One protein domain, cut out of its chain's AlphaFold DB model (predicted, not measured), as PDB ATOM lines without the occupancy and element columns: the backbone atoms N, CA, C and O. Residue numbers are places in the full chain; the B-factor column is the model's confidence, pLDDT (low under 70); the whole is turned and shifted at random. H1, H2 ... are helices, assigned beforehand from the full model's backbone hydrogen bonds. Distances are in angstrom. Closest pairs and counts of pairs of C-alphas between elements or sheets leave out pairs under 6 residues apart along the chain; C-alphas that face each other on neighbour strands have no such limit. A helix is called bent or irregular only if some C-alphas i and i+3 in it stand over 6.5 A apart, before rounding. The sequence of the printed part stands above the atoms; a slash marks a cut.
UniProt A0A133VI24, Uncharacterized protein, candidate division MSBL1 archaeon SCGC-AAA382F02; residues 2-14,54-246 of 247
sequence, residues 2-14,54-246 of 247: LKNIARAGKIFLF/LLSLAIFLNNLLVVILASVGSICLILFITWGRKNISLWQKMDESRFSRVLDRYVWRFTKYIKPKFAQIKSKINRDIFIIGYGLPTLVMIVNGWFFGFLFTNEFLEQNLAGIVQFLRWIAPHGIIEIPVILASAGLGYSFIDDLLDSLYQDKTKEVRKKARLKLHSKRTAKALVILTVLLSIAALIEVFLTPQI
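Overview. This is residues 2 to 14 and 54 to 246 of the 247 residues of an uncharacterized protein of candidate division MSBL1 archaeon SCGC-AAA382F02 (UniProt A0A133VI24). One very long, bent helix, H3, folds back on itself near residues 159 and 160, with H1 and H2a packed on both its arms and H6 completing a bundle of H2a, H3b and H6, three helices or arms that touch one another. H2b and H3a make an open hairpin, touching near its base and kinked near residue 105; H4 and H5 pack on that base. The printed part has 206 residues with seven named helices, H1 to H7 in order, and no named strand; its class is all helix. It is loose, with a radius of gyration of the C-alphas of 22.9 A, and elongated, spanning 76 by 40 by 35 A.

Arrangement. H1, residues 2 to 14, touches both arms of the hub, H3, residues 96 to 194. By its hydrogen bonds H3 was assigned as one helix, but it is bent, with C-alphas 158 and 161 9.5 A apart, into H3a, residues 96 to 158, and H3b, residues 161 to 194. H1 touches residues 183 to 191 alone of H3b, at a steep tilt of 47 degrees; the closest C-alphas, of Ile 5 and Gly 187, are 4.3 A apart. H2, residues 54 to 93, likewise assigned as one helix, is bent, with C-alphas 71 and 74 7.3 A apart, into H2a, residues 54 to 71, and H2b, residues 74 to 93. H2a touches H3b with residues 66 to 71 alone, closest at C-alphas 71 and 189, 4.0 A. H2b and H3a form a helical hairpin, opposite ways at a shallow tilt of 8 degrees; H2b touches H3a with residues 74 to 81 alone, closest at C-alphas 74 and 133, 4.9 A. H4, residues 197 to 201, touches residues 126 to 130 alone of H3a, closest at C-alphas 200 and 126, 6.7 A. H5, residues 205 to 216, touches residues 75 to 82 alone of H2b, closest at C-alphas 209 and 79, 6.0 A. H6, residues 219 to 241, touches residues 173 to 185 alone of H3b, opposite ways at a shallow tilt of 13 degrees, closest at C-alphas 235 and 174, 4.9 A. H7, residues 243 to 246, touches residues 169 to 174 alone of H3b, closest at C-alphas 243 and 173, 6.0 A. Every O i to N i+4 pair is within hydrogen-bond range in H1, H2a, H2b, H4, H5 and H6, against 45 of 59 in H3a and 25 of 30 in H3b; H7 is too short for one.

Along the chain. H1 begins at C-alpha 2, (7.001, 66.030, 15.647). H2a measures 25.2 A, H2b 28.7 A, H3a 68.9 A, H3b 42.1 A and H6 32.9 A. H3a and H3b are irregular: C-alphas 102 and 105 are 7.6 A apart, and 170 and 173 7.0 A. H7 ends at C-alpha 246, (6.997, 48.380, -11.786).

Size, cuts and confidence. The C-alphas farthest apart, of Arg 101 and Ala 162, are 77.5 A apart. Residues 15 to 53 are not printed, and C-alphas 14 and 54 are 33.2 A apart across the cut. The links printed whole are tight. Residues 90 to 126 have pLDDT under 70.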
ATOM      1  N   LEU A   2       8.246  66.703  16.077       95.31
ATOM      2  CA  LEU A   2       7.001  66.030  15.647       95.31
ATOM      3  C   LEU A   2       5.807  66.982  15.432       95.31
ATOM      4  O   LEU A   2       5.188  66.948  14.376       95.31
ATOM      5  N   LYS A   3       5.555  67.913  16.367       97.19
ATOM      6  CA  LYS A   3       4.523  68.961  16.214       97.19
ATOM      7  C   LYS A   3       4.665  69.766  14.910       97.19
ATOM      8  O   LYS A   3       3.667  70.111  14.287       97.19
ATOM      9  N   ASN A   4       5.896  70.045  14.491       96.81
ATOM     10  CA  ASN A   4       6.176  70.844  13.297       96.81
ATOM     11  C   ASN A   4       6.102  70.019  12.016       96.81
ATOM     12  O   ASN A   4       5.700  70.550  10.989       96.81
ATOM     13  N   ILE A   5       6.420  68.725  12.087       97.56
ATOM     14  CA  ILE A   5       6.160  67.782  10.995       97.56
ATOM     15  C   ILE A   5       4.648  67.654  10.782       97.56
ATOM     16  O   ILE A   5       4.179  67.770   9.657       97.56
ATOM     17  N   ALA A   6       3.862  67.533  11.856       97.69
ATOM     18  CA  ALA A   6       2.403  67.527  11.761       97.69
ATOM     19  C   ALA A   6       1.851  68.844  11.182       97.69
ATOM     20  O   ALA A   6       0.921  68.824  10.378       97.69
ATOM     21  N   ARG A   7       2.437  69.996  11.548       96.88
ATOM     22  CA  ARG A   7       2.118  71.300  10.936       96.88
ATOM     23  C   ARG A   7       2.403  71.290   9.430       96.88
ATOM     24  O   ARG A   7       1.526  71.676   8.666       96.88
ATOM     25  N   ALA A   8       3.584  70.822   9.017       97.62
ATOM     26  CA  ALA A   8       3.944  70.686   7.607       97.62
ATOM     27  C   ALA A   8       2.963  69.769   6.860       97.62
ATOM     28  O   ALA A   8       2.476  70.147   5.803       97.62
ATOM     29  N   GLY A   9       2.593  68.632   7.458       97.88
ATOM     30  CA  GLY A   9       1.630  67.691   6.886       97.88
ATOM     31  C   GLY A   9       0.261  68.320   6.632       97.88
ATOM     32  O   GLY A   9      -0.289  68.165   5.551       97.88
ATOM     33  N   LYS A  10      -0.267  69.109   7.578       98.19
ATOM     34  CA  LYS A  10      -1.537  69.835   7.380       98.19
ATOM     35  C   LYS A  10      -1.464  70.841   6.230       98.19
ATOM     36  O   LYS A  10      -2.416  70.960   5.470       98.19
ATOM     37  N   ILE A  11      -0.348  71.559   6.107       97.62
ATOM     38  CA  ILE A  11      -0.143  72.542   5.034       97.62
ATOM     39  C   ILE A  11       0.014  71.841   3.682       97.62
ATOM     40  O   ILE A  11      -0.544  72.297   2.691       97.62
ATOM     41  N   PHE A  12       0.722  70.713   3.646       98.00
ATOM     42  CA  PHE A  12       0.856  69.881   2.453       98.00
ATOM     43  C   PHE A  12      -0.501  69.322   1.999       98.00
ATOM     44  O   PHE A  12      -0.854  69.451   0.832       98.00
ATOM     45  N   LEU A  13      -1.310  68.798   2.929       97.75
ATOM     46  CA  LEU A  13      -2.684  68.354   2.654       97.75
ATOM     47  C   LEU A  13      -3.570  69.497   2.149       97.75
ATOM     48  O   LEU A  13      -4.343  69.309   1.218       97.75
ATOM     49  N   PHE A  14      -3.442  70.693   2.727       97.62
ATOM     50  CA  PHE A  14      -4.121  71.877   2.207       97.62
ATOM     51  C   PHE A  14      -3.681  72.201   0.772       97.62
ATOM     52  O   PHE A  14      -4.525  72.500  -0.067       97.62
ATOM     53  N   LEU A  54      22.672  60.200 -14.788       91.56
ATOM     54  CA  LEU A  54      22.492  61.649 -14.823       91.56
ATOM     55  C   LEU A  54      21.037  62.049 -14.528       91.56
ATOM     56  O   LEU A  54      20.822  63.055 -13.856       91.56
ATOM     57  N   LEU A  55      20.056  61.252 -14.963       90.00
ATOM     58  CA  LEU A  55      18.651  61.431 -14.591       90.00
ATOM     59  C   LEU A  55      18.455  61.302 -13.070       90.00
ATOM     60  O   LEU A  55      17.851  62.174 -12.450       90.00
ATOM     61  N   SER A  56      19.042  60.271 -12.454       91.81
ATOM     62  CA  SER A  56      18.967  60.048 -11.002       91.81
ATOM     63  C   SER A  56      19.616  61.197 -10.230       91.81
ATOM     64  O   SER A  56      19.042  61.718  -9.274       91.81
ATOM     65  N   LEU A  57      20.774  61.674 -10.699       92.50
ATOM     66  CA  LEU A  57      21.422  62.858 -10.144       92.50
ATOM     67  C   LEU A  57      20.539  64.112 -10.266       92.50
ATOM     68  O   LEU A  57      20.455  64.882  -9.312       92.50
ATOM     69  N   ALA A  58      19.874  64.326 -11.404       90.00
ATOM     70  CA  ALA A  58      18.997  65.479 -11.609       90.00
ATOM     71  C   ALA A  58      17.786  65.462 -10.658       90.00
ATOM     72  O   ALA A  58      17.496  66.480 -10.023       90.00
ATOM     73  N   ILE A  59      17.133  64.306 -10.506       90.75
ATOM     74  CA  ILE A  59      16.029  64.089  -9.556       90.75
ATOM     75  C   ILE A  59      16.504  64.360  -8.125       90.75
ATOM     76  O   ILE A  59      15.923  65.182  -7.410       90.75
ATOM     77  N   PHE A  60      17.626  63.750  -7.734       95.12
ATOM     78  CA  PHE A  60      18.230  63.950  -6.421       95.12
ATOM     79  C   PHE A  60      18.515  65.429  -6.133       95.12
ATOM     80  O   PHE A  60      18.163  65.925  -5.064       95.12
ATOM     81  N   LEU A  61      19.133  66.154  -7.073       95.25
ATOM     82  CA  LEU A  61      19.469  67.570  -6.896       95.25
ATOM     83  C   LEU A  61      18.220  68.454  -6.783       95.25
ATOM     84  O   LEU A  61      18.208  69.382  -5.971       95.25
ATOM     85  N   ASN A  62      17.166  68.157  -7.546       92.94
ATOM     86  CA  ASN A  62      15.892  68.866  -7.450       92.94
ATOM     87  C   ASN A  62      15.262  68.684  -6.058       92.94
ATOM     88  O   ASN A  62      14.913  69.666  -5.398       92.94
ATOM     89  N   ASN A  63      15.209  67.447  -5.560       95.19
ATOM     90  CA  ASN A  63      14.638  67.156  -4.244       95.19
ATOM     91  C   ASN A  63      15.528  67.671  -3.104       95.19
ATOM     92  O   ASN A  63      15.030  68.159  -2.084       95.19
ATOM     93  N   LEU A  64      16.850  67.668  -3.295       97.06
ATOM     94  CA  LEU A  64      17.797  68.263  -2.357       97.06
ATOM     95  C   LEU A  64      17.585  69.776  -2.243       97.06
ATOM     96  O   LEU A  64      17.591  70.309  -1.133       97.06
ATOM     97  N   LEU A  65      17.356  70.471  -3.361       96.56
ATOM     98  CA  LEU A  65      17.041  71.899  -3.356       96.56
ATOM     99  C   LEU A  65      15.759  72.179  -2.559       96.56
ATOM    100  O   LEU A  65      15.756  73.074  -1.712       96.56
ATOM    101  N   VAL A  66      14.702  71.389  -2.775       96.19
ATOM    102  CA  VAL A  66      13.440  71.481  -2.018       96.19
ATOM    103  C   VAL A  66      13.692  71.313  -0.517       96.19
ATOM    104  O   VAL A  66      13.257  72.153   0.277       96.19
ATOM    105  N   VAL A  67      14.459  70.293  -0.118       97.56
ATOM    106  CA  VAL A  67      14.826  70.050   1.286       97.56
ATOM    107  C   VAL A  67      15.637  71.203   1.871       97.56
ATOM    108  O   VAL A  67      15.367  71.629   2.995       97.56
ATOM    109  N   ILE A  68      16.612  71.749   1.140       97.38
ATOM    110  CA  ILE A  68      17.426  72.886   1.597       97.38
ATOM    111  C   ILE A  68      16.549  74.128   1.794       97.38
ATOM    112  O   ILE A  68      16.634  74.778   2.841       97.38
ATOM    113  N   LEU A  69      15.679  74.444   0.832       96.12
ATOM    114  CA  LEU A  69      14.778  75.596   0.908       96.12
ATOM    115  C   LEU A  69      13.800  75.470   2.081       96.12
ATOM    116  O   LEU A  69      13.657  76.413   2.859       96.12
ATOM    117  N   ALA A  70      13.186  74.296   2.249       96.94
ATOM    118  CA  ALA A  70      12.233  74.035   3.323       96.94
ATOM    119  C   ALA A  70      12.875  74.000   4.718       96.94
ATOM    120  O   ALA A  70      12.240  74.410   5.689       96.94
ATOM    121  N   SER A  71      14.117  73.520   4.839       97.00
ATOM    122  CA  SER A  71      14.772  73.331   6.140       97.00
ATOM    123  C   SER A  71      15.608  74.521   6.600       97.00
ATOM    124  O   SER A  71      15.442  74.988   7.725       97.00
ATOM    125  N   VAL A  72      16.524  75.019   5.769       96.50
ATOM    126  CA  VAL A  72      17.493  76.062   6.153       96.50
ATOM    127  C   VAL A  72      17.306  77.366   5.388       96.50
ATOM    128  O   VAL A  72      17.797  78.398   5.849       96.50
ATOM    129  N   GLY A  73      16.558  77.357   4.280       94.12
ATOM    130  CA  GLY A  73      16.321  78.531   3.439       94.12
ATOM    131  C   GLY A  73      15.835  79.745   4.232       94.12
ATOM    132  O   GLY A  73      16.404  80.832   4.105       94.12
ATOM    133  N   SER A  74      14.877  79.553   5.145       91.69
ATOM    134  CA  SER A  74      14.373  80.633   6.000       91.69
ATOM    135  C   SER A  74      15.446  81.220   6.910       91.69
ATOM    136  O   SER A  74      15.578  82.439   6.991       91.69
ATOM    137  N   ILE A  75      16.247  80.381   7.581       93.50
ATOM    138  CA  ILE A  75      17.351  80.858   8.431       93.50
ATOM    139  C   ILE A  75      18.354  81.650   7.593       93.50
ATOM    140  O   ILE A  75      18.788  82.721   8.021       93.50
ATOM    141  N   CYS A  76      18.726  81.143   6.416       93.62
ATOM    142  CA  CYS A  76      19.673  81.811   5.531       93.62
ATOM    143  C   CYS A  76      19.155  83.190   5.116       93.62
ATOM    144  O   CYS A  76      19.898  84.171   5.193       93.62
ATOM    145  N   LEU A  77      17.867  83.298   4.782       90.56
ATOM    146  CA  LEU A  77      17.277  84.578   4.415       90.56
ATOM    147  C   LEU A  77      17.177  85.545   5.604       90.56
ATOM    148  O   LEU A  77      17.486  86.726   5.464       90.56
ATOM    149  N   ILE A  78      16.833  85.059   6.799       89.94
ATOM    150  CA  ILE A  78      16.850  85.867   8.030       89.94
ATOM    151  C   ILE A  78      18.264  86.400   8.292       89.94
ATOM    152  O   ILE A  78      18.458  87.579   8.607       89.94
ATOM    153  N   LEU A  79      19.286  85.554   8.152       91.25
ATOM    154  CA  LEU A  79      20.680  85.968   8.296       91.25
ATOM    155  C   LEU A  79      21.061  87.024   7.254       91.25
ATOM    156  O   LEU A  79      21.697  88.012   7.623       91.25
ATOM    157  N   PHE A  80      20.632  86.860   6.003       89.50
ATOM    158  CA  PHE A  80      20.859  87.817   4.922       89.50
ATOM    159  C   PHE A  80      20.192  89.176   5.196       89.50
ATOM    160  O   PHE A  80      20.867  90.207   5.198       89.50
ATOM    161  N   ILE A  81      18.901  89.187   5.544       86.62
ATOM    162  CA  ILE A  81      18.141  90.410   5.855       86.62
ATOM    163  C   ILE A  81      18.751  91.128   7.062       86.62
ATOM    164  O   ILE A  81      19.018  92.334   7.032       86.62
ATOM    165  N   THR A  82      19.030  90.389   8.140       85.88
ATOM    166  CA  THR A  82      19.632  90.990   9.333       85.88
ATOM    167  C   THR A  82      21.047  91.492   9.054       85.88
ATOM    168  O   THR A  82      21.448  92.500   9.640       85.88
ATOM    169  N   TRP A  83      21.826  90.819   8.195       87.25
ATOM    170  CA  TRP A  83      23.135  91.277   7.712       87.25
ATOM    171  C   TRP A  83      23.031  92.612   6.978       87.25
ATOM    172  O   TRP A  83      23.697  93.561   7.405       87.25
ATOM    173  N   GLY A  84      22.120  92.721   6.008       83.00
ATOM    174  CA  GLY A  84      21.828  93.969   5.302       83.00
ATOM    175  C   GLY A  84      21.494  95.115   6.263       83.00
ATOM    176  O   GLY A  84      22.096  96.184   6.184       83.00
ATOM    177  N   ARG A  85      20.646  94.863   7.273       78.81
ATOM    178  CA  ARG A  85      20.284  95.857   8.304       78.81
ATOM    179  C   ARG A  85      21.494  96.390   9.077       78.81
ATOM    180  O   ARG A  85      21.585  97.593   9.318       78.81
ATOM    181  N   LYS A  86      22.436  95.518   9.466       80.88
ATOM    182  CA  LYS A  86      23.664  95.949  10.167       80.88
ATOM    183  C   LYS A  86      24.491  96.867   9.271       80.88
ATOM    184  O   LYS A  86      24.919  97.915   9.743       80.88
ATOM    185  N   ASN A  87      24.692  96.489   8.013       79.56
ATOM    186  CA  ASN A  87      25.513  97.280   7.103       79.56
ATOM    187  C   ASN A  87      24.870  98.637   6.830       79.56
ATOM    188  O   ASN A  87      25.542  99.640   7.018       79.56
ATOM    189  N   ILE A  88      23.567  98.700   6.535       75.00
ATOM    190  CA  ILE A  88      22.846  99.976   6.360       75.00
ATOM    191  C   ILE A  88      22.993 100.874   7.601       75.00
ATOM    192  O   ILE A  88      23.249 102.068   7.473       75.00
ATOM    193  N   SER A  89      22.907 100.313   8.814       72.12
ATOM    194  CA  SER A  89      23.119 101.096  10.041       72.12
ATOM    195  C   SER A  89      24.561 101.588  10.215       72.12
ATOM    196  O   SER A  89      24.776 102.634  10.819       72.12
ATOM    197  N   LEU A  90      25.552 100.848   9.703       69.00
ATOM    198  CA  LEU A  90      26.953 101.274   9.694       69.00
ATOM    199  C   LEU A  90      27.169 102.399   8.679       69.00
ATOM    200  O   LEU A  90      27.838 103.362   9.025       69.00
ATOM    201  N   TRP A  91      26.533 102.339   7.504       64.56
ATOM    202  CA  TRP A  91      26.517 103.442   6.536       64.56
ATOM    203  C   TRP A  91      25.904 104.717   7.128       64.56
ATOM    204  O   TRP A  91      26.438 105.795   6.924       64.56
ATOM    205  N   GLN A  92      24.837 104.600   7.925       66.31
ATOM    206  CA  GLN A  92      24.253 105.745   8.641       66.31
ATOM    207  C   GLN A  92      25.154 106.298   9.754       66.31
ATOM    208  O   GLN A  92      25.043 107.470  10.097       66.31
ATOM    209  N   LYS A  93      26.001 105.453  10.354       68.06
ATOM    210  CA  LYS A  93      26.943 105.835  11.419       68.06
ATOM    211  C   LYS A  93      28.311 106.266  10.901       68.06
ATOM    212  O   LYS A  93      29.080 106.815  11.685       68.06
ATOM    213  N   MET A  94      28.631 105.988   9.637       61.81
ATOM    214  CA  MET A  94      29.793 106.536   8.942       61.81
ATOM    215  C   MET A  94      29.569 108.034   8.748       61.81
ATOM    216  O   MET A  94      29.105 108.494   7.715       61.81
ATOM    217  N   ASP A  95      29.852 108.722   9.845       56.19
ATOM    218  CA  ASP A  95      30.046 110.136  10.084       56.19
ATOM    219  C   ASP A  95      29.415 111.098   9.071       56.19
ATOM    220  O   ASP A  95      29.945 111.336   7.977       56.19
ATOM    221  N   GLU A  96      28.334 111.743   9.527       54.34
ATOM    222  CA  GLU A  96      27.850 113.004   8.970       54.34
ATOM    223  C   GLU A  96      29.042 113.932   8.668       54.34
ATOM    224  O   GLU A  96      29.069 114.499   7.592       54.34
ATOM    225  N   SER A  97      30.121 113.982   9.464       56.81
ATOM    226  CA  SER A  97      31.250 114.904   9.229       56.81
ATOM    227  C   SER A  97      32.092 114.665   7.954       56.81
ATOM    228  O   SER A  97      32.698 115.609   7.425       56.81
ATOM    229  N   ARG A  98      32.155 113.427   7.429       58.66
ATOM    230  CA  ARG A  98      32.903 113.103   6.191       58.66
ATOM    231  C   ARG A  98      32.017 113.076   4.953       58.66
ATOM    232  O   ARG A  98      32.506 113.377   3.867       58.66
ATOM    233  N   PHE A  99      30.739 112.737   5.105       51.00
ATOM    234  CA  PHE A  99      29.786 112.659   3.996       51.00
ATOM    235  C   PHE A  99      29.046 113.994   3.765       51.00
ATOM    236  O   PHE A  99      28.685 114.304   2.629       51.00
ATOM    237  N   SER A 100      28.883 114.826   4.805       54.19
ATOM    238  CA  SER A 100      28.139 116.095   4.759       54.19
ATOM    239  C   SER A 100      28.798 117.140   3.867       54.19
ATOM    240  O   SER A 100      28.128 117.763   3.053       54.19
ATOM    241  N   ARG A 101      30.128 117.290   3.898       60.66
ATOM    242  CA  ARG A 101      30.784 118.383   3.152       60.66
ATOM    243  C   ARG A 101      30.614 118.307   1.631       60.66
ATOM    244  O   ARG A 101      30.615 119.348   0.983       60.66
ATOM    245  N   VAL A 102      30.441 117.110   1.067       57.84
ATOM    246  CA  VAL A 102      30.269 116.914  -0.386       57.84
ATOM    247  C   VAL A 102      28.794 116.778  -0.781       57.84
ATOM    248  O   VAL A 102      28.416 117.186  -1.875       57.84
ATOM    249  N   LEU A 103      27.935 116.261   0.105       51.56
ATOM    250  CA  LEU A 103      26.536 115.955  -0.218       51.56
ATOM    251  C   LEU A 103      25.495 116.854   0.470       51.56
ATOM    252  O   LEU A 103      24.342 116.829   0.044       51.56
ATOM    253  N   ASP A 104      25.853 117.699   1.445       57.03
ATOM    254  CA  ASP A 104      24.900 118.508   2.234       57.03
ATOM    255  C   ASP A 104      23.995 119.399   1.387       57.03
ATOM    256  O   ASP A 104      22.826 119.596   1.718       57.03
ATOM    257  N   ARG A 105      24.495 119.901   0.254       59.91
ATOM    258  CA  ARG A 105      23.712 120.807  -0.595       59.91
ATOM    259  C   ARG A 105      22.613 120.096  -1.397       59.91
ATOM    260  O   ARG A 105      21.602 120.718  -1.706       59.91
ATOM    261  N   TYR A 106      22.768 118.799  -1.680       53.62
ATOM    262  CA  TYR A 106      21.816 118.014  -2.484       53.62
ATOM    263  C   TYR A 106      21.045 116.968  -1.663       53.62
ATOM    264  O   TYR A 106      19.868 116.713  -1.917       53.62
ATOM    265  N   VAL A 107      21.670 116.389  -0.637       52.03
ATOM    266  CA  VAL A 107      21.131 115.251   0.117       52.03
ATOM    267  C   VAL A 107      20.271 115.675   1.297       52.03
ATOM    268  O   VAL A 107      19.353 114.933   1.628       52.03
ATOM    269  N   TRP A 108      20.455 116.863   1.884       55.44
ATOM    270  CA  TRP A 108      19.618 117.324   3.003       55.44
ATOM    271  C   TRP A 108      18.124 117.397   2.644       55.44
ATOM    272  O   TRP A 108      17.260 116.999   3.430       55.44
ATOM    273  N   ARG A 109      17.801 117.821   1.411       59.47
ATOM    274  CA  ARG A 109      16.422 117.769   0.899       59.47
ATOM    275  C   ARG A 109      15.940 116.324   0.753       59.47
ATOM    276  O   ARG A 109      14.817 116.027   1.137       59.47
ATOM    277  N   PHE A 110      16.786 115.415   0.277       50.62
ATOM    278  CA  PHE A 110      16.432 114.012   0.054       50.62
ATOM    279  C   PHE A 110      16.254 113.225   1.369       50.62
ATOM    280  O   PHE A 110      15.273 112.504   1.549       50.62
ATOM    281  N   THR A 111      17.147 113.405   2.345       55.44
ATOM    282  CA  THR A 111      17.102 112.705   3.637       55.44
ATOM    283  C   THR A 111      15.931 113.151   4.497       55.44
ATOM    284  O   THR A 111      15.335 112.299   5.153       55.44
ATOM    285  N   LYS A 112      15.519 114.427   4.448       59.59
ATOM    286  CA  LYS A 112      14.330 114.922   5.168       59.59
ATOM    287  C   LYS A 112      13.037 114.214   4.731       59.59
ATOM    288  O   LYS A 112      12.197 113.920   5.577       59.59
ATOM    289  N   TYR A 113      12.914 113.865   3.447       57.53
ATOM    290  CA  TYR A 113      11.779 113.094   2.917       57.53
ATOM    291  C   TYR A 113      11.895 111.581   3.165       57.53
ATOM    292  O   TYR A 113      10.885 110.882   3.270       57.53
ATOM    293  N   ILE A 114      13.116 111.059   3.279       50.22
ATOM    294  CA  ILE A 114      13.378 109.620   3.392       50.22
ATOM    295  C   ILE A 114      13.390 109.129   4.849       50.22
ATOM    296  O   ILE A 114      12.909 108.028   5.123       50.22
ATOM    297  N   LYS A 115      13.874 109.932   5.806       57.97
ATOM    298  CA  LYS A 115      13.973 109.573   7.237       57.97
ATOM    299  C   LYS A 115      12.655 109.048   7.842       57.97
ATOM    300  O   LYS A 115      12.695 107.975   8.451       57.97
ATOM    301  N   PRO A 116      11.491 109.714   7.664       59.75
ATOM    302  CA  PRO A 116      10.227 109.206   8.207       59.75
ATOM    303  C   PRO A 116       9.765 107.914   7.513       59.75
ATOM    304  O   PRO A 116       9.290 106.999   8.188       59.75
ATOM    305  N   LYS A 117       9.997 107.771   6.198       58.84
ATOM    306  CA  LYS A 117       9.720 106.521   5.467       58.84
ATOM    307  C   LYS A 117      10.590 105.366   5.972       58.84
ATOM    308  O   LYS A 117      10.086 104.262   6.141       58.84
ATOM    309  N   PHE A 118      11.859 105.606   6.305       54.53
ATOM    310  CA  PHE A 118      12.747 104.580   6.871       54.53
ATOM    311  C   PHE A 118      12.340 104.122   8.278       54.53
ATOM    312  O   PHE A 118      12.476 102.940   8.598       54.53
ATOM    313  N   ALA A 119      11.810 105.020   9.114       55.94
ATOM    314  CA  ALA A 119      11.280 104.652  10.427       55.94
ATOM    315  C   ALA A 119      10.034 103.751  10.311       55.94
ATOM    316  O   ALA A 119       9.944 102.747  11.016       55.94
ATOM    317  N   GLN A 120       9.134 104.045   9.363       58.88
ATOM    318  CA  GLN A 120       8.011 103.160   9.013       58.88
ATOM    319  C   GLN A 120       8.470 101.821   8.413       58.88
ATOM    320  O   GLN A 120       7.897 100.777   8.717       58.88
ATOM    321  N   ILE A 121       9.525 101.823   7.596       55.53
ATOM    322  CA  ILE A 121      10.118 100.601   7.034       55.53
ATOM    323  C   ILE A 121      10.665  99.698   8.156       55.53
ATOM    324  O   ILE A 121      10.486  98.485   8.111       55.53
ATOM    325  N   LYS A 122      11.258 100.265   9.214       55.44
ATOM    326  CA  LYS A 122      11.836  99.497  10.330       55.44
ATOM    327  C   LYS A 122      10.801  98.673  11.116       55.44
ATOM    328  O   LYS A 122      11.129  97.557  11.511       55.44
ATOM    329  N   SER A 123       9.580  99.176  11.330       57.88
ATOM    330  CA  SER A 123       8.516  98.416  12.015       57.88
ATOM    331  C   SER A 123       7.849  97.373  11.107       57.88
ATOM    332  O   SER A 123       7.471  96.306  11.591       57.88
ATOM    333  N   LYS A 124       7.778  97.624   9.789       62.38
ATOM    334  CA  LYS A 124       7.323  96.643   8.784       62.38
ATOM    335  C   LYS A 124       8.258  95.435   8.675       62.38
ATOM    336  O   LYS A 124       7.790  94.302   8.671       62.38
ATOM    337  N   ILE A 125       9.571  95.664   8.723       62.19
ATOM    338  CA  ILE A 125      10.582  94.620   8.500       62.19
ATOM    339  C   ILE A 125      10.496  93.449   9.493       62.19
ATOM    340  O   ILE A 125      10.766  92.319   9.103       62.19
ATOM    341  N   ASN A 126      10.111  93.648  10.757       65.88
ATOM    342  CA  ASN A 126       9.998  92.516  11.696       65.88
ATOM    343  C   ASN A 126       8.801  91.613  11.379       65.88
ATOM    344  O   ASN A 126       8.892  90.393  11.523       65.88
ATOM    345  N   ARG A 127       7.706  92.205  10.884       70.25
ATOM    346  CA  ARG A 127       6.584  91.454  10.319       70.25
ATOM    347  C   ARG A 127       7.030  90.719   9.052       70.25
ATOM    348  O   ARG A 127       6.701  89.549   8.904       70.25
ATOM    349  N   ASP A 128       7.843  91.353   8.209       74.19
ATOM    350  CA  ASP A 128       8.363  90.734   6.985       74.19
ATOM    351  C   ASP A 128       9.292  89.552   7.303       74.19
ATOM    352  O   ASP A 128       9.153  88.488   6.717       74.19
ATOM    353  N   ILE A 129      10.181  89.666   8.296       75.31
ATOM    354  CA  ILE A 129      11.057  88.562   8.723       75.31
ATOM    355  C   ILE A 129      10.241  87.378   9.264       75.31
ATOM    356  O   ILE A 129      10.589  86.227   9.003       75.31
ATOM    357  N   PHE A 130       9.147  87.639   9.986       75.25
ATOM    358  CA  PHE A 130       8.226  86.595  10.439       75.25
ATOM    359  C   PHE A 130       7.509  85.918   9.264       75.25
ATOM    360  O   PHE A 130       7.513  84.686   9.172       75.25
ATOM    361  N   ILE A 131       6.944  86.720   8.352       80.88
ATOM    362  CA  ILE A 131       6.262  86.236   7.145       80.88
ATOM    363  C   ILE A 131       7.217  85.391   6.322       80.88
ATOM    364  O   ILE A 131       6.839  84.320   5.879       80.88
ATOM    365  N   ILE A 132       8.459  85.824   6.153       79.44
ATOM    366  CA  ILE A 132       9.428  85.085   5.362       79.44
ATOM    367  C   ILE A 132       9.903  83.826   6.099       79.44
ATOM    368  O   ILE A 132      10.018  82.761   5.491       79.44
ATOM    369  N   GLY A 133      10.121  83.920   7.414       86.25
ATOM    370  CA  GLY A 133      10.536  82.799   8.250       86.25
ATOM    371  C   GLY A 133       9.611  81.593   8.090       86.25
ATOM    372  O   GLY A 133      10.066  80.510   7.716       86.25
ATOM    373  N   TYR A 134       8.310  81.793   8.321       90.94
ATOM    374  CA  TYR A 134       7.289  80.756   8.126       90.94
ATOM    375  C   TYR A 134       6.867  80.579   6.673       90.94
ATOM    376  O   TYR A 134       6.412  79.498   6.304       90.94
ATOM    377  N   GLY A 135       6.980  81.624   5.865       91.38
ATOM    378  CA  GLY A 135       6.462  81.669   4.506       91.38
ATOM    379  C   GLY A 135       7.202  80.725   3.587       91.38
ATOM    380  O   GLY A 135       6.544  80.010   2.847       91.38
ATOM    381  N   LEU A 136       8.533  80.646   3.667       92.81
ATOM    382  CA  LEU A 136       9.289  79.799   2.745       92.81
ATOM    383  C   LEU A 136       8.966  78.297   2.902       92.81
ATOM    384  O   LEU A 136       8.583  77.690   1.905       92.81
ATOM    385  N   PRO A 137       9.004  77.677   4.101       95.56
ATOM    386  CA  PRO A 137       8.660  76.265   4.250       95.56
ATOM    387  C   PRO A 137       7.180  76.023   3.940       95.56
ATOM    388  O   PRO A 137       6.837  75.008   3.346       95.56
ATOM    389  N   THR A 138       6.310  76.984   4.273       96.31
ATOM    390  CA  THR A 138       4.874  76.922   3.953       96.31
ATOM    391  C   THR A 138       4.632  76.937   2.451       96.31
ATOM    392  O   THR A 138       3.879  76.104   1.961       96.31
ATOM    393  N   LEU A 139       5.298  77.825   1.714       94.94
ATOM    394  CA  LEU A 139       5.208  77.905   0.260       94.94
ATOM    395  C   LEU A 139       5.692  76.604  -0.377       94.94
ATOM    396  O   LEU A 139       5.004  76.069  -1.238       94.94
ATOM    397  N   VAL A 140       6.818  76.057   0.091       96.19
ATOM    398  CA  VAL A 140       7.316  74.764  -0.394       96.19
ATOM    399  C   VAL A 140       6.278  73.660  -0.161       96.19
ATOM    400  O   VAL A 140       5.998  72.902  -1.086       96.19
ATOM    401  N   MET A 141       5.661  73.581   1.023       98.12
ATOM    402  CA  MET A 141       4.622  72.577   1.299       98.12
ATOM    403  C   MET A 141       3.366  72.774   0.444       98.12
ATOM    404  O   MET A 141       2.835  71.793  -0.066       98.12
ATOM    405  N   ILE A 142       2.904  74.017   0.269       96.56
ATOM    406  CA  ILE A 142       1.727  74.328  -0.554       96.56
ATOM    407  C   ILE A 142       1.983  73.947  -2.007       96.56
ATOM    408  O   ILE A 142       1.152  73.264  -2.584       96.56
ATOM    409  N   VAL A 143       3.119  74.347  -2.588       94.12
ATOM    410  CA  VAL A 143       3.433  74.077  -4.001       94.12
ATOM    411  C   VAL A 143       3.576  72.578  -4.260       94.12
ATOM    412  O   VAL A 143       2.993  72.077  -5.216       94.12
ATOM    413  N   ASN A 144       4.289  71.846  -3.396       94.44
ATOM    414  CA  ASN A 144       4.433  70.395  -3.558       94.44
ATOM    415  C   ASN A 144       3.095  69.666  -3.359       94.44
ATOM    416  O   ASN A 144       2.763  68.778  -4.138       94.44
ATOM    417  N   GLY A 145       2.305  70.063  -2.355       96.62
ATOM    418  CA  GLY A 145       0.974  69.498  -2.146       96.62
ATOM    419  C   GLY A 145       0.040  69.795  -3.319       96.62
ATOM    420  O   GLY A 145      -0.636  68.898  -3.804       96.62
ATOM    421  N   TRP A 146       0.042  71.033  -3.813       95.38
ATOM    422  CA  TRP A 146      -0.748  71.466  -4.966       95.38
ATOM    423  C   TRP A 146      -0.421  70.659  -6.215       95.38
ATOM    424  O   TRP A 146      -1.335  70.135  -6.844       95.38
ATOM    425  N   PHE A 147       0.865  70.482  -6.523       91.81
ATOM    426  CA  PHE A 147       1.292  69.676  -7.665       91.81
ATOM    427  C   PHE A 147       0.818  68.221  -7.538       91.81
ATOM    428  O   PHE A 147       0.291  67.655  -8.489       91.81
ATOM    429  N   PHE A 148       0.914  67.645  -6.338       93.56
ATOM    430  CA  PHE A 148       0.432  66.293  -6.061       93.56
ATOM    431  C   PHE A 148      -1.087  66.159  -6.250       93.56
ATOM    432  O   PHE A 148      -1.552  65.227  -6.900       93.56
ATOM    433  N   GLY A 149      -1.866  67.101  -5.706       94.06
ATOM    434  CA  GLY A 149      -3.323  67.120  -5.855       94.06
ATOM    435  C   GLY A 149      -3.767  67.330  -7.301       94.06
ATOM    436  O   GLY A 149      -4.719  66.692  -7.745       94.06
ATOM    437  N   PHE A 150      -3.052  68.175  -8.046       90.56
ATOM    438  CA  PHE A 150      -3.276  68.388  -9.473       90.56
ATOM    439  C   PHE A 150      -3.061  67.095 -10.268       90.56
ATOM    440  O   PHE A 150      -3.994  66.641 -10.923       90.56
ATOM    441  N   LEU A 151      -1.889  66.459 -10.143       89.81
ATOM    442  CA  LEU A 151      -1.578  65.212 -10.853       89.81
ATOM    443  C   LEU A 151      -2.559  64.086 -10.504       89.81
ATOM    444  O   LEU A 151      -3.065  63.418 -11.399       89.81
ATOM    445  N   PHE A 152      -2.881  63.909  -9.217       93.00
ATOM    446  CA  PHE A 152      -3.850  62.901  -8.775       93.00
ATOM    447  C   PHE A 152      -5.214  63.087  -9.444       93.00
ATOM    448  O   PHE A 152      -5.834  62.131  -9.905       93.00
ATOM    449  N   THR A 153      -5.688  64.332  -9.473       91.38
ATOM    450  CA  THR A 153      -7.013  64.655 -10.007       91.38
ATOM    451  C   THR A 153      -7.027  64.535 -11.526       91.38
ATOM    452  O   THR A 153      -8.001  64.028 -12.067       91.38
ATOM    453  N   ASN A 154      -5.940  64.918 -12.201       88.06
ATOM    454  CA  ASN A 154      -5.793  64.776 -13.646       88.06
ATOM    455  C   ASN A 154      -5.906  63.311 -14.085       88.06
ATOM    456  O   ASN A 154      -6.768  62.968 -14.888       88.06
ATOM    457  N   GLU A 155      -5.113  62.429 -13.472       89.62
ATOM    458  CA  GLU A 155      -5.146  60.990 -13.761       89.62
ATOM    459  C   GLU A 155      -6.531  60.387 -13.477       89.62
ATOM    460  O   GLU A 155      -7.051  59.589 -14.259       89.62
ATOM    461  N   PHE A 156      -7.176  60.800 -12.379       91.56
ATOM    462  CA  PHE A 156      -8.535  60.362 -12.065       91.56
ATOM    463  C   PHE A 156      -9.565  60.829 -13.102       91.56
ATOM    464  O   PHE A 156     -10.446  60.055 -13.465       91.56
ATOM    465  N   LEU A 157      -9.480  62.066 -13.590       89.31
ATOM    466  CA  LEU A 157     -10.417  62.578 -14.593       89.31
ATOM    467  C   LEU A 157     -10.216  61.914 -15.964       89.31
ATOM    468  O   LEU A 157     -11.198  61.662 -16.658       89.31
ATOM    469  N   GLU A 158      -8.976  61.589 -16.336       88.69
ATOM    470  CA  GLU A 158      -8.664  60.950 -17.620       88.69
ATOM    471  C   GLU A 158      -9.020  59.458 -17.652       88.69
ATOM    472  O   GLU A 158      -9.584  58.967 -18.630       88.69
ATOM    473  N   GLN A 159      -8.694  58.718 -16.587       91.62
ATOM    474  CA  GLN A 159      -8.752  57.249 -16.580       91.62
ATOM    475  C   GLN A 159      -9.588  56.667 -15.425       91.62
ATOM    476  O   GLN A 159      -9.580  55.453 -15.193       91.62
ATOM    477  N   ASN A 160     -10.339  57.489 -14.687       93.44
ATOM    478  CA  ASN A 160     -11.134  57.078 -13.523       93.44
ATOM    479  C   ASN A 160     -10.293  56.275 -12.504       93.44
ATOM    480  O   ASN A 160      -9.190  56.669 -12.122       93.44
ATOM    481  N   LEU A 161     -10.798  55.121 -12.047       92.69
ATOM    482  CA  LEU A 161     -10.097  54.253 -11.094       92.69
ATOM    483  C   LEU A 161      -8.772  53.710 -11.648       92.69
ATOM    484  O   LEU A 161      -7.846  53.492 -10.869       92.69
ATOM    485  N   ALA A 162      -8.660  53.510 -12.968       93.19
ATOM    486  CA  ALA A 162      -7.411  53.061 -13.580       93.19
ATOM    487  C   ALA A 162      -6.319  54.136 -13.459       93.19
ATOM    488  O   ALA A 162      -5.186  53.807 -13.118       93.19
ATOM    489  N   GLY A 163      -6.687  55.413 -13.600       90.94
ATOM    490  CA  GLY A 163      -5.776  56.542 -13.402       90.94
ATOM    491  C   GLY A 163      -5.274  56.662 -11.970       90.94
ATOM    492  O   GLY A 163      -4.087  56.875 -11.749       90.94
ATOM    493  N   ILE A 164      -6.131  56.414 -10.970       90.75
ATOM    494  CA  ILE A 164      -5.685  56.359  -9.565       90.75
ATOM    495  C   ILE A 164      -4.636  55.261  -9.371       90.75
ATOM    496  O   ILE A 164      -3.619  55.484  -8.717       90.75
ATOM    497  N   VAL A 165      -4.868  54.069  -9.927       92.25
ATOM    498  CA  VAL A 165      -3.902  52.965  -9.833       92.25
ATOM    499  C   VAL A 165      -2.593  53.335 -10.532       92.25
ATOM    500  O   VAL A 165      -1.527  53.078  -9.973       92.25
ATOM    501  N   GLN A 166      -2.660  53.973 -11.701       88.56
ATOM    502  CA  GLN A 166      -1.485  54.415 -12.448       88.56
ATOM    503  C   GLN A 166      -0.685  55.477 -11.683       88.56
ATOM    504  O   GLN A 166       0.518  55.317 -11.476       88.56
ATOM    505  N   PHE A 167      -1.360  56.498 -11.160       89.50
ATOM    506  CA  PHE A 167      -0.774  57.519 -10.295       89.50
ATOM    507  C   PHE A 167      -0.062  56.902  -9.086       89.50
ATOM    508  O   PHE A 167       1.081  57.244  -8.774       89.50
ATOM    509  N   LEU A 168      -0.715  55.948  -8.411       90.12
ATOM    510  CA  LEU A 168      -0.124  55.247  -7.274       90.12
ATOM    511  C   LEU A 168       1.098  54.421  -7.683       90.12
ATOM    512  O   LEU A 168       2.056  54.386  -6.921       90.12
ATOM    513  N   ARG A 169       1.112  53.794  -8.863       87.06
ATOM    514  CA  ARG A 169       2.297  53.075  -9.368       87.06
ATOM    515  C   ARG A 169       3.467  54.005  -9.649       87.06
ATOM    516  O   ARG A 169       4.601  53.643  -9.355       87.06
ATOM    517  N   TRP A 170       3.195  55.195 -10.172       84.44
ATOM    518  CA  TRP A 170       4.231  56.189 -10.443       84.44
ATOM    519  C   TRP A 170       4.829  56.734  -9.154       84.44
ATOM    520  O   TRP A 170       6.047  56.792  -9.022       84.44
ATOM    521  N   ILE A 171       3.988  57.069  -8.176       88.00
ATOM    522  CA  ILE A 171       4.428  57.727  -6.942       88.00
ATOM    523  C   ILE A 171       4.900  56.756  -5.870       88.00
ATOM    524  O   ILE A 171       5.830  57.086  -5.144       88.00
ATOM    525  N   ALA A 172       4.287  55.582  -5.711       86.50
ATOM    526  CA  ALA A 172       4.575  54.705  -4.575       86.50
ATOM    527  C   ALA A 172       6.064  54.342  -4.415       86.50
ATOM    528  O   ALA A 172       6.534  54.392  -3.275       86.50
ATOM    529  N   PRO A 173       6.832  54.025  -5.478       81.56
ATOM    530  CA  PRO A 173       8.218  53.592  -5.321       81.56
ATOM    531  C   PRO A 173       9.104  54.637  -4.630       81.56
ATOM    532  O   PRO A 173       9.860  54.297  -3.724       81.56
ATOM    533  N   HIS A 174       8.981  55.914  -5.000       83.81
ATOM    534  CA  HIS A 174       9.824  56.988  -4.460       83.81
ATOM    535  C   HIS A 174       9.097  57.840  -3.404       83.81
ATOM    536  O   HIS A 174       9.663  58.177  -2.361       83.81
ATOM    537  N   GLY A 175       7.805  58.108  -3.594       89.19
ATOM    538  CA  GLY A 175       6.969  58.954  -2.739       89.19
ATOM    539  C   GLY A 175       6.833  58.474  -1.291       89.19
ATOM    540  O   GLY A 175       6.678  59.306  -0.394       89.19
ATOM    541  N   ILE A 176       6.975  57.165  -1.027       93.31
ATOM    542  CA  ILE A 176       7.029  56.613   0.342       93.31
ATOM    543  C   ILE A 176       8.200  57.203   1.140       93.31
ATOM    544  O   ILE A 176       8.085  57.387   2.351       93.31
ATOM    545  N   ILE A 177       9.317  57.517   0.481       95.69
ATOM    546  CA  ILE A 177      10.504  58.089   1.122       95.69
ATOM    547  C   ILE A 177      10.489  59.616   1.012       95.69
ATOM    548  O   ILE A 177      10.744  60.311   2.000       95.69
ATOM    549  N   GLU A 178      10.158  60.155  -0.159       95.38
ATOM    550  CA  GLU A 178      10.270  61.592  -0.420       95.38
ATOM    551  C   GLU A 178       9.292  62.430   0.390       95.38
ATOM    552  O   GLU A 178       9.695  63.440   0.971       95.38
ATOM    553  N   ILE A 179       8.030  62.003   0.504       95.94
ATOM    554  CA  ILE A 179       7.018  62.769   1.237       95.94
ATOM    555  C   ILE A 179       7.432  62.922   2.715       95.94
ATOM    556  O   ILE A 179       7.514  64.061   3.188       95.94
ATOM    557  N   PRO A 180       7.786  61.854   3.463       97.56
ATOM    558  CA  PRO A 180       8.301  62.003   4.825       97.56
ATOM    559  C   PRO A 180       9.544  62.888   4.930       97.56
ATOM    560  O   PRO A 180       9.652  63.668   5.880       97.56
ATOM    561  N   VAL A 181      10.472  62.800   3.974       98.12
ATOM    562  CA  VAL A 181      11.695  63.619   3.954       98.12
ATOM    563  C   VAL A 181      11.369  65.101   3.763       98.12
ATOM    564  O   VAL A 181      11.862  65.944   4.518       98.12
ATOM    565  N   ILE A 182      10.486  65.430   2.820       97.50
ATOM    566  CA  ILE A 182      10.030  66.798   2.560       97.50
ATOM    567  C   ILE A 182       9.305  67.352   3.797       97.50
ATOM    568  O   ILE A 182       9.642  68.442   4.270       97.50
ATOM    569  N   LEU A 183       8.401  66.582   4.409       98.31
ATOM    570  CA  LEU A 183       7.698  66.984   5.634       98.31
ATOM    571  C   LEU A 183       8.653  67.174   6.825       98.31
ATOM    572  O   LEU A 183       8.516  68.134   7.592       98.31
ATOM    573  N   ALA A 184       9.642  66.291   6.984       98.31
ATOM    574  CA  ALA A 184      10.671  66.406   8.013       98.31
ATOM    575  C   ALA A 184      11.552  67.646   7.805       98.31
ATOM    576  O   ALA A 184      11.882  68.332   8.778       98.31
ATOM    577  N   SER A 185      11.882  67.967   6.551       98.19
ATOM    578  CA  SER A 185      12.673  69.146   6.194       98.19
ATOM    579  C   SER A 185      11.935  70.448   6.529       98.19
ATOM    580  O   SER A 185      12.491  71.300   7.223       98.19
ATOM    581  N   ALA A 186      10.649  70.564   6.181       98.06
ATOM    582  CA  ALA A 186       9.823  71.707   6.565       98.06
ATOM    583  C   ALA A 186       9.604  71.771   8.084       98.06
ATOM    584  O   ALA A 186       9.669  72.844   8.683       98.06
ATOM    585  N   GLY A 187       9.413  70.623   8.743       97.88
ATOM    586  CA  GLY A 187       9.323  70.541  10.201       97.88
ATOM    587  C   GLY A 187      10.579  71.066  10.911       97.88
ATOM    588  O   GLY A 187      10.470  71.738  11.946       97.88
ATOM    589  N   LEU A 188      11.763  70.803  10.346       97.62
ATOM    590  CA  LEU A 188      13.031  71.380  10.792       97.62
ATOM    591  C   LEU A 188      13.051  72.901  10.571       97.62
ATOM    592  O   LEU A 188      13.336  73.631  11.523       97.62
ATOM    593  N   GLY A 189      12.649  73.377   9.389       96.81
ATOM    594  CA  GLY A 189      12.534  74.807   9.086       96.81
ATOM    595  C   GLY A 189      11.626  75.556  10.057       96.81
ATOM    596  O   GLY A 189      12.043  76.545  10.655       96.81
ATOM    597  N   TYR A 190      10.427  75.040  10.333       96.69
ATOM    598  CA  TYR A 190       9.535  75.624  11.336       96.69
ATOM    599  C   TYR A 190      10.150  75.644  12.734       96.69
ATOM    600  O   TYR A 190      10.000  76.636  13.441       96.69
ATOM    601  N   SER A 191      10.874  74.588  13.126       96.12
ATOM    602  CA  SER A 191      11.507  74.542  14.453       96.12
ATOM    603  C   SER A 191      12.557  75.632  14.640       96.12
ATOM    604  O   SER A 191      12.671  76.201  15.722       96.12
ATOM    605  N   PHE A 192      13.271  75.978  13.571       95.00
ATOM    606  CA  PHE A 192      14.198  77.093  13.598       95.00
ATOM    607  C   PHE A 192      13.503  78.426  13.817       95.00
ATOM    608  O   PHE A 192      14.030  79.257  14.548       95.00
ATOM    609  N   ILE A 193      12.341  78.640  13.204       93.75
ATOM    610  CA  ILE A 193      11.612  79.894  13.380       93.75
ATOM    611  C   ILE A 193      10.987  79.970  14.766       93.75
ATOM    612  O   ILE A 193      11.109  81.018  15.397       93.75
ATOM    613  N   ASP A 194      10.405  78.872  15.264       93.50
ATOM    614  CA  ASP A 194       9.857  78.791  16.624       93.50
ATOM    615  C   ASP A 194      10.921  79.225  17.663       93.50
ATOM    616  O   ASP A 194      10.647  80.065  18.517       93.50
ATOM    617  N   ASP A 195      12.169  78.750  17.532       93.12
ATOM    618  CA  ASP A 195      13.286  79.097  18.432       93.12
ATOM    619  C   ASP A 195      13.735  80.576  18.349       93.12
ATOM    620  O   ASP A 195      14.432  81.091  19.238       93.12
ATOM    621  N   LEU A 196      13.396  81.258  17.253       91.75
ATOM    622  CA  LEU A 196      13.746  82.655  17.000       91.75
ATOM    623  C   LEU A 196      12.612  83.626  17.346       91.75
ATOM    624  O   LEU A 196      12.890  84.823  17.435       91.75
ATOM    625  N   LEU A 197      11.385  83.138  17.575       87.94
ATOM    626  CA  LEU A 197      10.181  83.954  17.768       87.94
ATOM    627  C   LEU A 197      10.370  85.056  18.811       87.94
ATOM    628  O   LEU A 197      10.183  86.225  18.486       87.94
ATOM    629  N   ASP A 198      10.803  84.719  20.026       86.88
ATOM    630  CA  ASP A 198      10.928  85.705  21.109       86.88
ATOM    631  C   ASP A 198      11.898  86.835  20.749       86.88
ATOM    632  O   ASP A 198      11.629  88.016  20.965       86.88
ATOM    633  N   SER A 199      13.036  86.478  20.147       89.19
ATOM    634  CA  SER A 199      14.052  87.451  19.742       89.19
ATOM    635  C   SER A 199      13.596  88.278  18.530       89.19
ATOM    636  O   SER A 199      14.012  89.430  18.401       89.19
ATOM    637  N   LEU A 200      12.746  87.720  17.660       84.25
ATOM    638  CA  LEU A 200      12.116  88.432  16.544       84.25
ATOM    639  C   LEU A 200      11.059  89.429  17.037       84.25
ATOM    640  O   LEU A 200      11.081  90.584  16.613       84.25
ATOM    641  N   TYR A 201      10.195  89.027  17.975       82.25
ATOM    642  CA  TYR A 201       9.174  89.899  18.567       82.25
ATOM    643  C   TYR A 201       9.777  91.065  19.352       82.25
ATOM    644  O   TYR A 201       9.262  92.178  19.298       82.25
ATOM    645  N   GLN A 202      10.900  90.840  20.036       85.25
ATOM    646  CA  GLN A 202      11.590  91.867  20.825       85.25
ATOM    647  C   GLN A 202      12.533  92.766  19.992       85.25
ATOM    648  O   GLN A 202      13.306  93.533  20.563       85.25
ATOM    649  N   ASP A 203      12.536  92.657  18.655       81.25
ATOM    650  CA  ASP A 203      13.463  93.354  17.737       81.25
ATOM    651  C   ASP A 203      14.962  93.155  18.073       81.25
ATOM    652  O   ASP A 203      15.835  93.960  17.723       81.25
ATOM    653  N   LYS A 204      15.318  92.043  18.729       87.38
ATOM    654  CA  LYS A 204      16.693  91.750  19.155       87.38
ATOM    655  C   LYS A 204      17.508  91.151  18.012       87.38
ATOM    656  O   LYS A 204      18.008  90.031  18.080       87.38
ATOM    657  N   THR A 205      17.719  91.938  16.956       85.19
ATOM    658  CA  THR A 205      18.395  91.523  15.707       85.19
ATOM    659  C   THR A 205      19.746  90.818  15.944       85.19
ATOM    660  O   THR A 205      20.083  89.853  15.255       85.19
ATOM    661  N   LYS A 206      20.539  91.280  16.923       89.44
ATOM    662  CA  LYS A 206      21.824  90.648  17.278       89.44
ATOM    663  C   LYS A 206      21.632  89.240  17.855       89.44
ATOM    664  O   LYS A 206      22.372  88.333  17.475       89.44
ATOM    665  N   GLU A 207      20.649  89.057  18.735       91.94
ATOM    666  CA  GLU A 207      20.315  87.744  19.294       91.94
ATOM    667  C   GLU A 207      19.752  86.812  18.229       91.94
ATOM    668  O   GLU A 207      20.199  85.672  18.157       91.94
ATOM    669  N   VAL A 208      18.852  87.301  17.365       90.50
ATOM    670  CA  VAL A 208      18.303  86.527  16.238       90.50
ATOM    671  C   VAL A 208      19.441  85.960  15.397       90.50
ATOM    672  O   VAL A 208      19.508  84.753  15.175       90.50
ATOM    673  N   ARG A 209      20.408  86.800  15.002       90.62
ATOM    674  CA  ARG A 209      21.568  86.350  14.223       90.62
ATOM    675  C   ARG A 209      22.423  85.336  14.984       90.62
ATOM    676  O   ARG A 209      22.869  84.355  14.390       90.62
ATOM    677  N   LYS A 210      22.677  85.571  16.276       94.69
ATOM    678  CA  LYS A 210      23.465  84.658  17.118       94.69
ATOM    679  C   LYS A 210      22.782  83.290  17.213       94.69
ATOM    680  O   LYS A 210      23.416  82.288  16.898       94.69
ATOM    681  N   LYS A 211      21.496  83.252  17.577       94.62
ATOM    682  CA  LYS A 211      20.696  82.023  17.680       94.62
ATOM    683  C   LYS A 211      20.609  81.289  16.340       94.62
ATOM    684  O   LYS A 211      20.883  80.093  16.296       94.62
ATOM    685  N   ALA A 212      20.326  82.000  15.248       93.50
ATOM    686  CA  ALA A 212      20.243  81.420  13.908       93.50
ATOM    687  C   ALA A 212      21.572  80.775  13.477       93.50
ATOM    688  O   ALA A 212      21.586  79.635  13.020       93.50
ATOM    689  N   ARG A 213      22.711  81.451  13.703       94.44
ATOM    690  CA  ARG A 213      24.042  80.877  13.432       94.44
ATOM    691  C   ARG A 213      24.327  79.646  14.284       94.44
ATOM    692  O   ARG A 213      24.821  78.661  13.745       94.44
ATOM    693  N   LEU A 214      24.020  79.692  15.581       95.50
ATOM    694  CA  LEU A 214      24.226  78.552  16.480       95.50
ATOM    695  C   LEU A 214      23.399  77.337  16.050       95.50
ATOM    696  O   LEU A 214      23.901  76.218  16.074       95.50
ATOM    697  N   LYS A 215      22.152  77.550  15.619       93.88
ATOM    698  CA  LYS A 215      21.283  76.480  15.118       93.88
ATOM    699  C   LYS A 215      21.789  75.900  13.803       93.88
ATOM    700  O   LYS A 215      21.858  74.676  13.689       93.88
ATOM    701  N   LEU A 216      22.193  76.748  12.857       94.19
ATOM    702  CA  LEU A 216      22.713  76.309  11.561       94.19
ATOM    703  C   LEU A 216      23.990  75.463  11.706       94.19
ATOM    704  O   LEU A 216      24.101  74.421  11.074       94.19
ATOM    705  N   HIS A 217      24.902  75.856  12.601       95.12
ATOM    706  CA  HIS A 217      26.155  75.130  12.861       95.12
ATOM    707  C   HIS A 217      26.020  74.024  13.917       95.12
ATOM    708  O   HIS A 217      27.016  73.445  14.352       95.12
ATOM    709  N   SER A 218      24.805  73.728  14.386       96.69
ATOM    710  CA  SER A 218      24.631  72.688  15.394       96.69
ATOM    711  C   SER A 218      24.840  71.299  14.783       96.69
ATOM    712  O   SER A 218      24.346  71.001  13.692       96.69
ATOM    713  N   LYS A 219      25.499  70.400  15.530       97.00
ATOM    714  CA  LYS A 219      25.668  68.988  15.136       97.00
ATOM    715  C   LYS A 219      24.331  68.310  14.823       97.00
ATOM    716  O   LYS A 219      24.264  67.445  13.959       97.00
ATOM    717  N   ARG A 220      23.257  68.719  15.511       94.88
ATOM    718  CA  ARG A 220      21.901  68.201  15.296       94.88
ATOM    719  C   ARG A 220      21.361  68.573  13.916       94.88
ATOM    720  O   ARG A 220      20.826  67.699  13.245       94.88
ATOM    721  N   THR A 221      21.515  69.830  13.499       95.44
ATOM    722  CA  THR A 221      21.113  70.287  12.160       95.44
ATOM    723  C   THR A 221      21.918  69.579  11.082       95.44
ATOM    724  O   THR A 221      21.327  69.026  10.163       95.44
ATOM    725  N   ALA A 222      23.244  69.517  11.234       96.50
ATOM    726  CA  ALA A 222      24.105  68.815  10.285       96.50
ATOM    727  C   ALA A 222      23.711  67.335  10.150       96.50
ATOM    728  O   ALA A 222      23.500  66.854   9.043       96.50
ATOM    729  N   LYS A 223      23.517  66.632  11.276       97.69
ATOM    730  CA  LYS A 223      23.070  65.231  11.279       97.69
ATOM    731  C   LYS A 223      21.705  65.062  10.611       97.69
ATOM    732  O   LYS A 223      21.530  64.122   9.847       97.69
ATOM    733  N   ALA A 224      20.752  65.956  10.884       96.94
ATOM    734  CA  ALA A 224      19.439  65.912  10.251       96.94
ATOM    735  C   ALA A 224      19.544  66.088   8.730       96.94
ATOM    736  O   ALA A 224      18.994  65.273   8.002       96.94
ATOM    737  N   LEU A 225      20.293  67.087   8.254       96.81
ATOM    738  CA  LEU A 225      20.490  67.313   6.821       96.81
ATOM    739  C   LEU A 225      21.173  66.123   6.144       96.81
ATOM    740  O   LEU A 225      20.690  65.684   5.113       96.81
ATOM    741  N   VAL A 226      22.214  65.542   6.749       98.00
ATOM    742  CA  VAL A 226      22.877  64.341   6.211       98.00
ATOM    743  C   VAL A 226      21.897  63.174   6.080       98.00
ATOM    744  O   VAL A 226      21.859  62.535   5.035       98.00
ATOM    745  N   ILE A 227      21.079  62.915   7.106       98.12
ATOM    746  CA  ILE A 227      20.067  61.848   7.053       98.12
ATOM    747  C   ILE A 227      19.060  62.112   5.927       98.12
ATOM    748  O   ILE A 227      18.783  61.209   5.145       98.12
ATOM    749  N   LEU A 228      18.537  63.339   5.820       97.56
ATOM    750  CA  LEU A 228      17.585  63.702   4.765       97.56
ATOM    751  C   LEU A 228      18.211  63.544   3.372       97.56
ATOM    752  O   LEU A 228      17.578  62.973   2.492       97.56
ATOM    753  N   THR A 229      19.462  63.974   3.188       97.75
ATOM    754  CA  THR A 229      20.195  63.821   1.926       97.75
ATOM    755  C   THR A 229      20.370  62.353   1.546       97.75
ATOM    756  O   THR A 229      20.087  61.995   0.411       97.75
ATOM    757  N   VAL A 230      20.782  61.490   2.481       97.88
ATOM    758  CA  VAL A 230      20.942  60.051   2.211       97.88
ATOM    759  C   VAL A 230      19.610  59.413   1.810       97.88
ATOM    760  O   VAL A 230      19.566  58.642   0.855       97.88
ATOM    761  N   LEU A 231      18.515  59.758   2.496       97.56
ATOM    762  CA  LEU A 231      17.184  59.255   2.151       97.56
ATOM    763  C   LEU A 231      16.735  59.714   0.755       97.56
ATOM    764  O   LEU A 231      16.193  58.905   0.009       97.56
ATOM    765  N   LEU A 232      17.013  60.965   0.368       96.25
ATOM    766  CA  LEU A 232      16.748  61.439  -0.996       96.25
ATOM    767  C   LEU A 232      17.582  60.712  -2.048       96.25
ATOM    768  O   LEU A 232      17.081  60.434  -3.131       96.25
ATOM    769  N   SER A 233      18.847  60.401  -1.752       96.38
ATOM    770  CA  SER A 233      19.675  59.617  -2.673       96.38
ATOM    771  C   SER A 233      19.068  58.236  -2.912       96.38
ATOM    772  O   SER A 233      19.017  57.785  -4.049       96.38
ATOM    773  N   ILE A 234      18.557  57.586  -1.859       95.75
ATOM    774  CA  ILE A 234      17.858  56.302  -1.987       95.75
ATOM    775  C   ILE A 234      16.590  56.464  -2.835       95.75
ATOM    776  O   ILE A 234      16.383  55.675  -3.752       95.75
ATOM    777  N   ALA A 235      15.778  57.494  -2.582       95.19
ATOM    778  CA  ALA A 235      14.562  57.752  -3.353       95.19
ATOM    779  C   ALA A 235      14.843  57.953  -4.852       95.19
ATOM    780  O   ALA A 235      14.223  57.290  -5.677       95.19
ATOM    781  N   ALA A 236      15.847  58.763  -5.202       94.25
ATOM    782  CA  ALA A 236      16.226  59.016  -6.593       94.25
ATOM    783  C   ALA A 236      16.802  57.780  -7.310       94.25
ATOM    784  O   ALA A 236      16.674  57.643  -8.528       94.25
ATOM    785  N   LEU A 237      17.462  56.874  -6.580       94.00
ATOM    786  CA  LEU A 237      17.893  55.588  -7.134       94.00
ATOM    787  C   LEU A 237      16.691  54.674  -7.388       94.00
ATOM    788  O   LEU A 237      16.609  54.057  -8.447       94.00
ATOM    789  N   ILE A 238      15.745  54.606  -6.447       93.19
ATOM    790  CA  ILE A 238      14.507  53.839  -6.628       93.19
ATOM    791  C   ILE A 238      13.726  54.382  -7.828       93.19
ATOM    792  O   ILE A 238      13.293  53.598  -8.670       93.19
ATOM    793  N   GLU A 239      13.611  55.705  -7.951       91.25
ATOM    794  CA  GLU A 239      12.857  56.345  -9.024       91.25
ATOM    795  C   GLU A 239      13.385  55.989 -10.412       91.25
ATOM    796  O   GLU A 239      12.610  55.672 -11.308       91.25
ATOM    797  N   VAL A 240      14.704  55.987 -10.592       92.62
ATOM    798  CA  VAL A 240      15.293  55.747 -11.912       92.62
ATOM    799  C   VAL A 240      15.481  54.270 -12.224       92.62
ATOM    800  O   VAL A 240      15.306  53.864 -13.370       92.62
ATOM    801  N   PHE A 241      15.861  53.456 -11.239       92.75
ATOM    802  CA  PHE A 241      16.235  52.066 -11.500       92.75
ATOM    803  C   PHE A 241      15.105  51.071 -11.241       92.75
ATOM    804  O   PHE A 241      15.077  50.034 -11.901       92.75
ATOM    805  N   LEU A 242      14.185  51.359 -10.313       89.12
ATOM    806  CA  LEU A 242      13.117  50.430  -9.935       89.12
ATOM    807  C   LEU A 242      11.751  50.842 -10.479       89.12
ATOM    808  O   LEU A 242      11.043  49.974 -10.983       89.12
ATOM    809  N   THR A 243      11.376  52.126 -10.429       87.69
ATOM    810  CA  THR A 243      10.051  52.569 -10.906       87.69
ATOM    811  C   THR A 243       9.751  52.119 -12.339       87.69
ATOM    812  O   THR A 243       8.678  51.557 -12.527       87.69
ATOM    813  N   PRO A 244      10.662  52.228 -13.332       87.12
ATOM    814  CA  PRO A 244      10.356  51.815 -14.707       87.12
ATOM    815  C   PRO A 244      10.094  50.312 -14.880       87.12
ATOM    816  O   PRO A 244       9.613  49.895 -15.926       87.12
ATOM    817  N   GLN A 245      10.451  49.485 -13.892       88.56
ATOM    818  CA  GLN A 245      10.202  48.040 -13.919       88.56
ATOM    819  C   GLN A 245       8.834  47.674 -13.320       88.56
ATOM    820  O   GLN A 245       8.387  46.538 -13.465       88.56
ATOM    821  N   ILE A 246       8.205  48.607 -12.597       81.56
ATOM    822  CA  ILE A 246       6.997  48.380 -11.786       81.56
ATOM    823  C   ILE A 246       5.806  49.212 -12.300       81.56
ATOM    824  O   ILE A 246       4.656  48.795 -12.139       81.56
TER     825      ILE A 246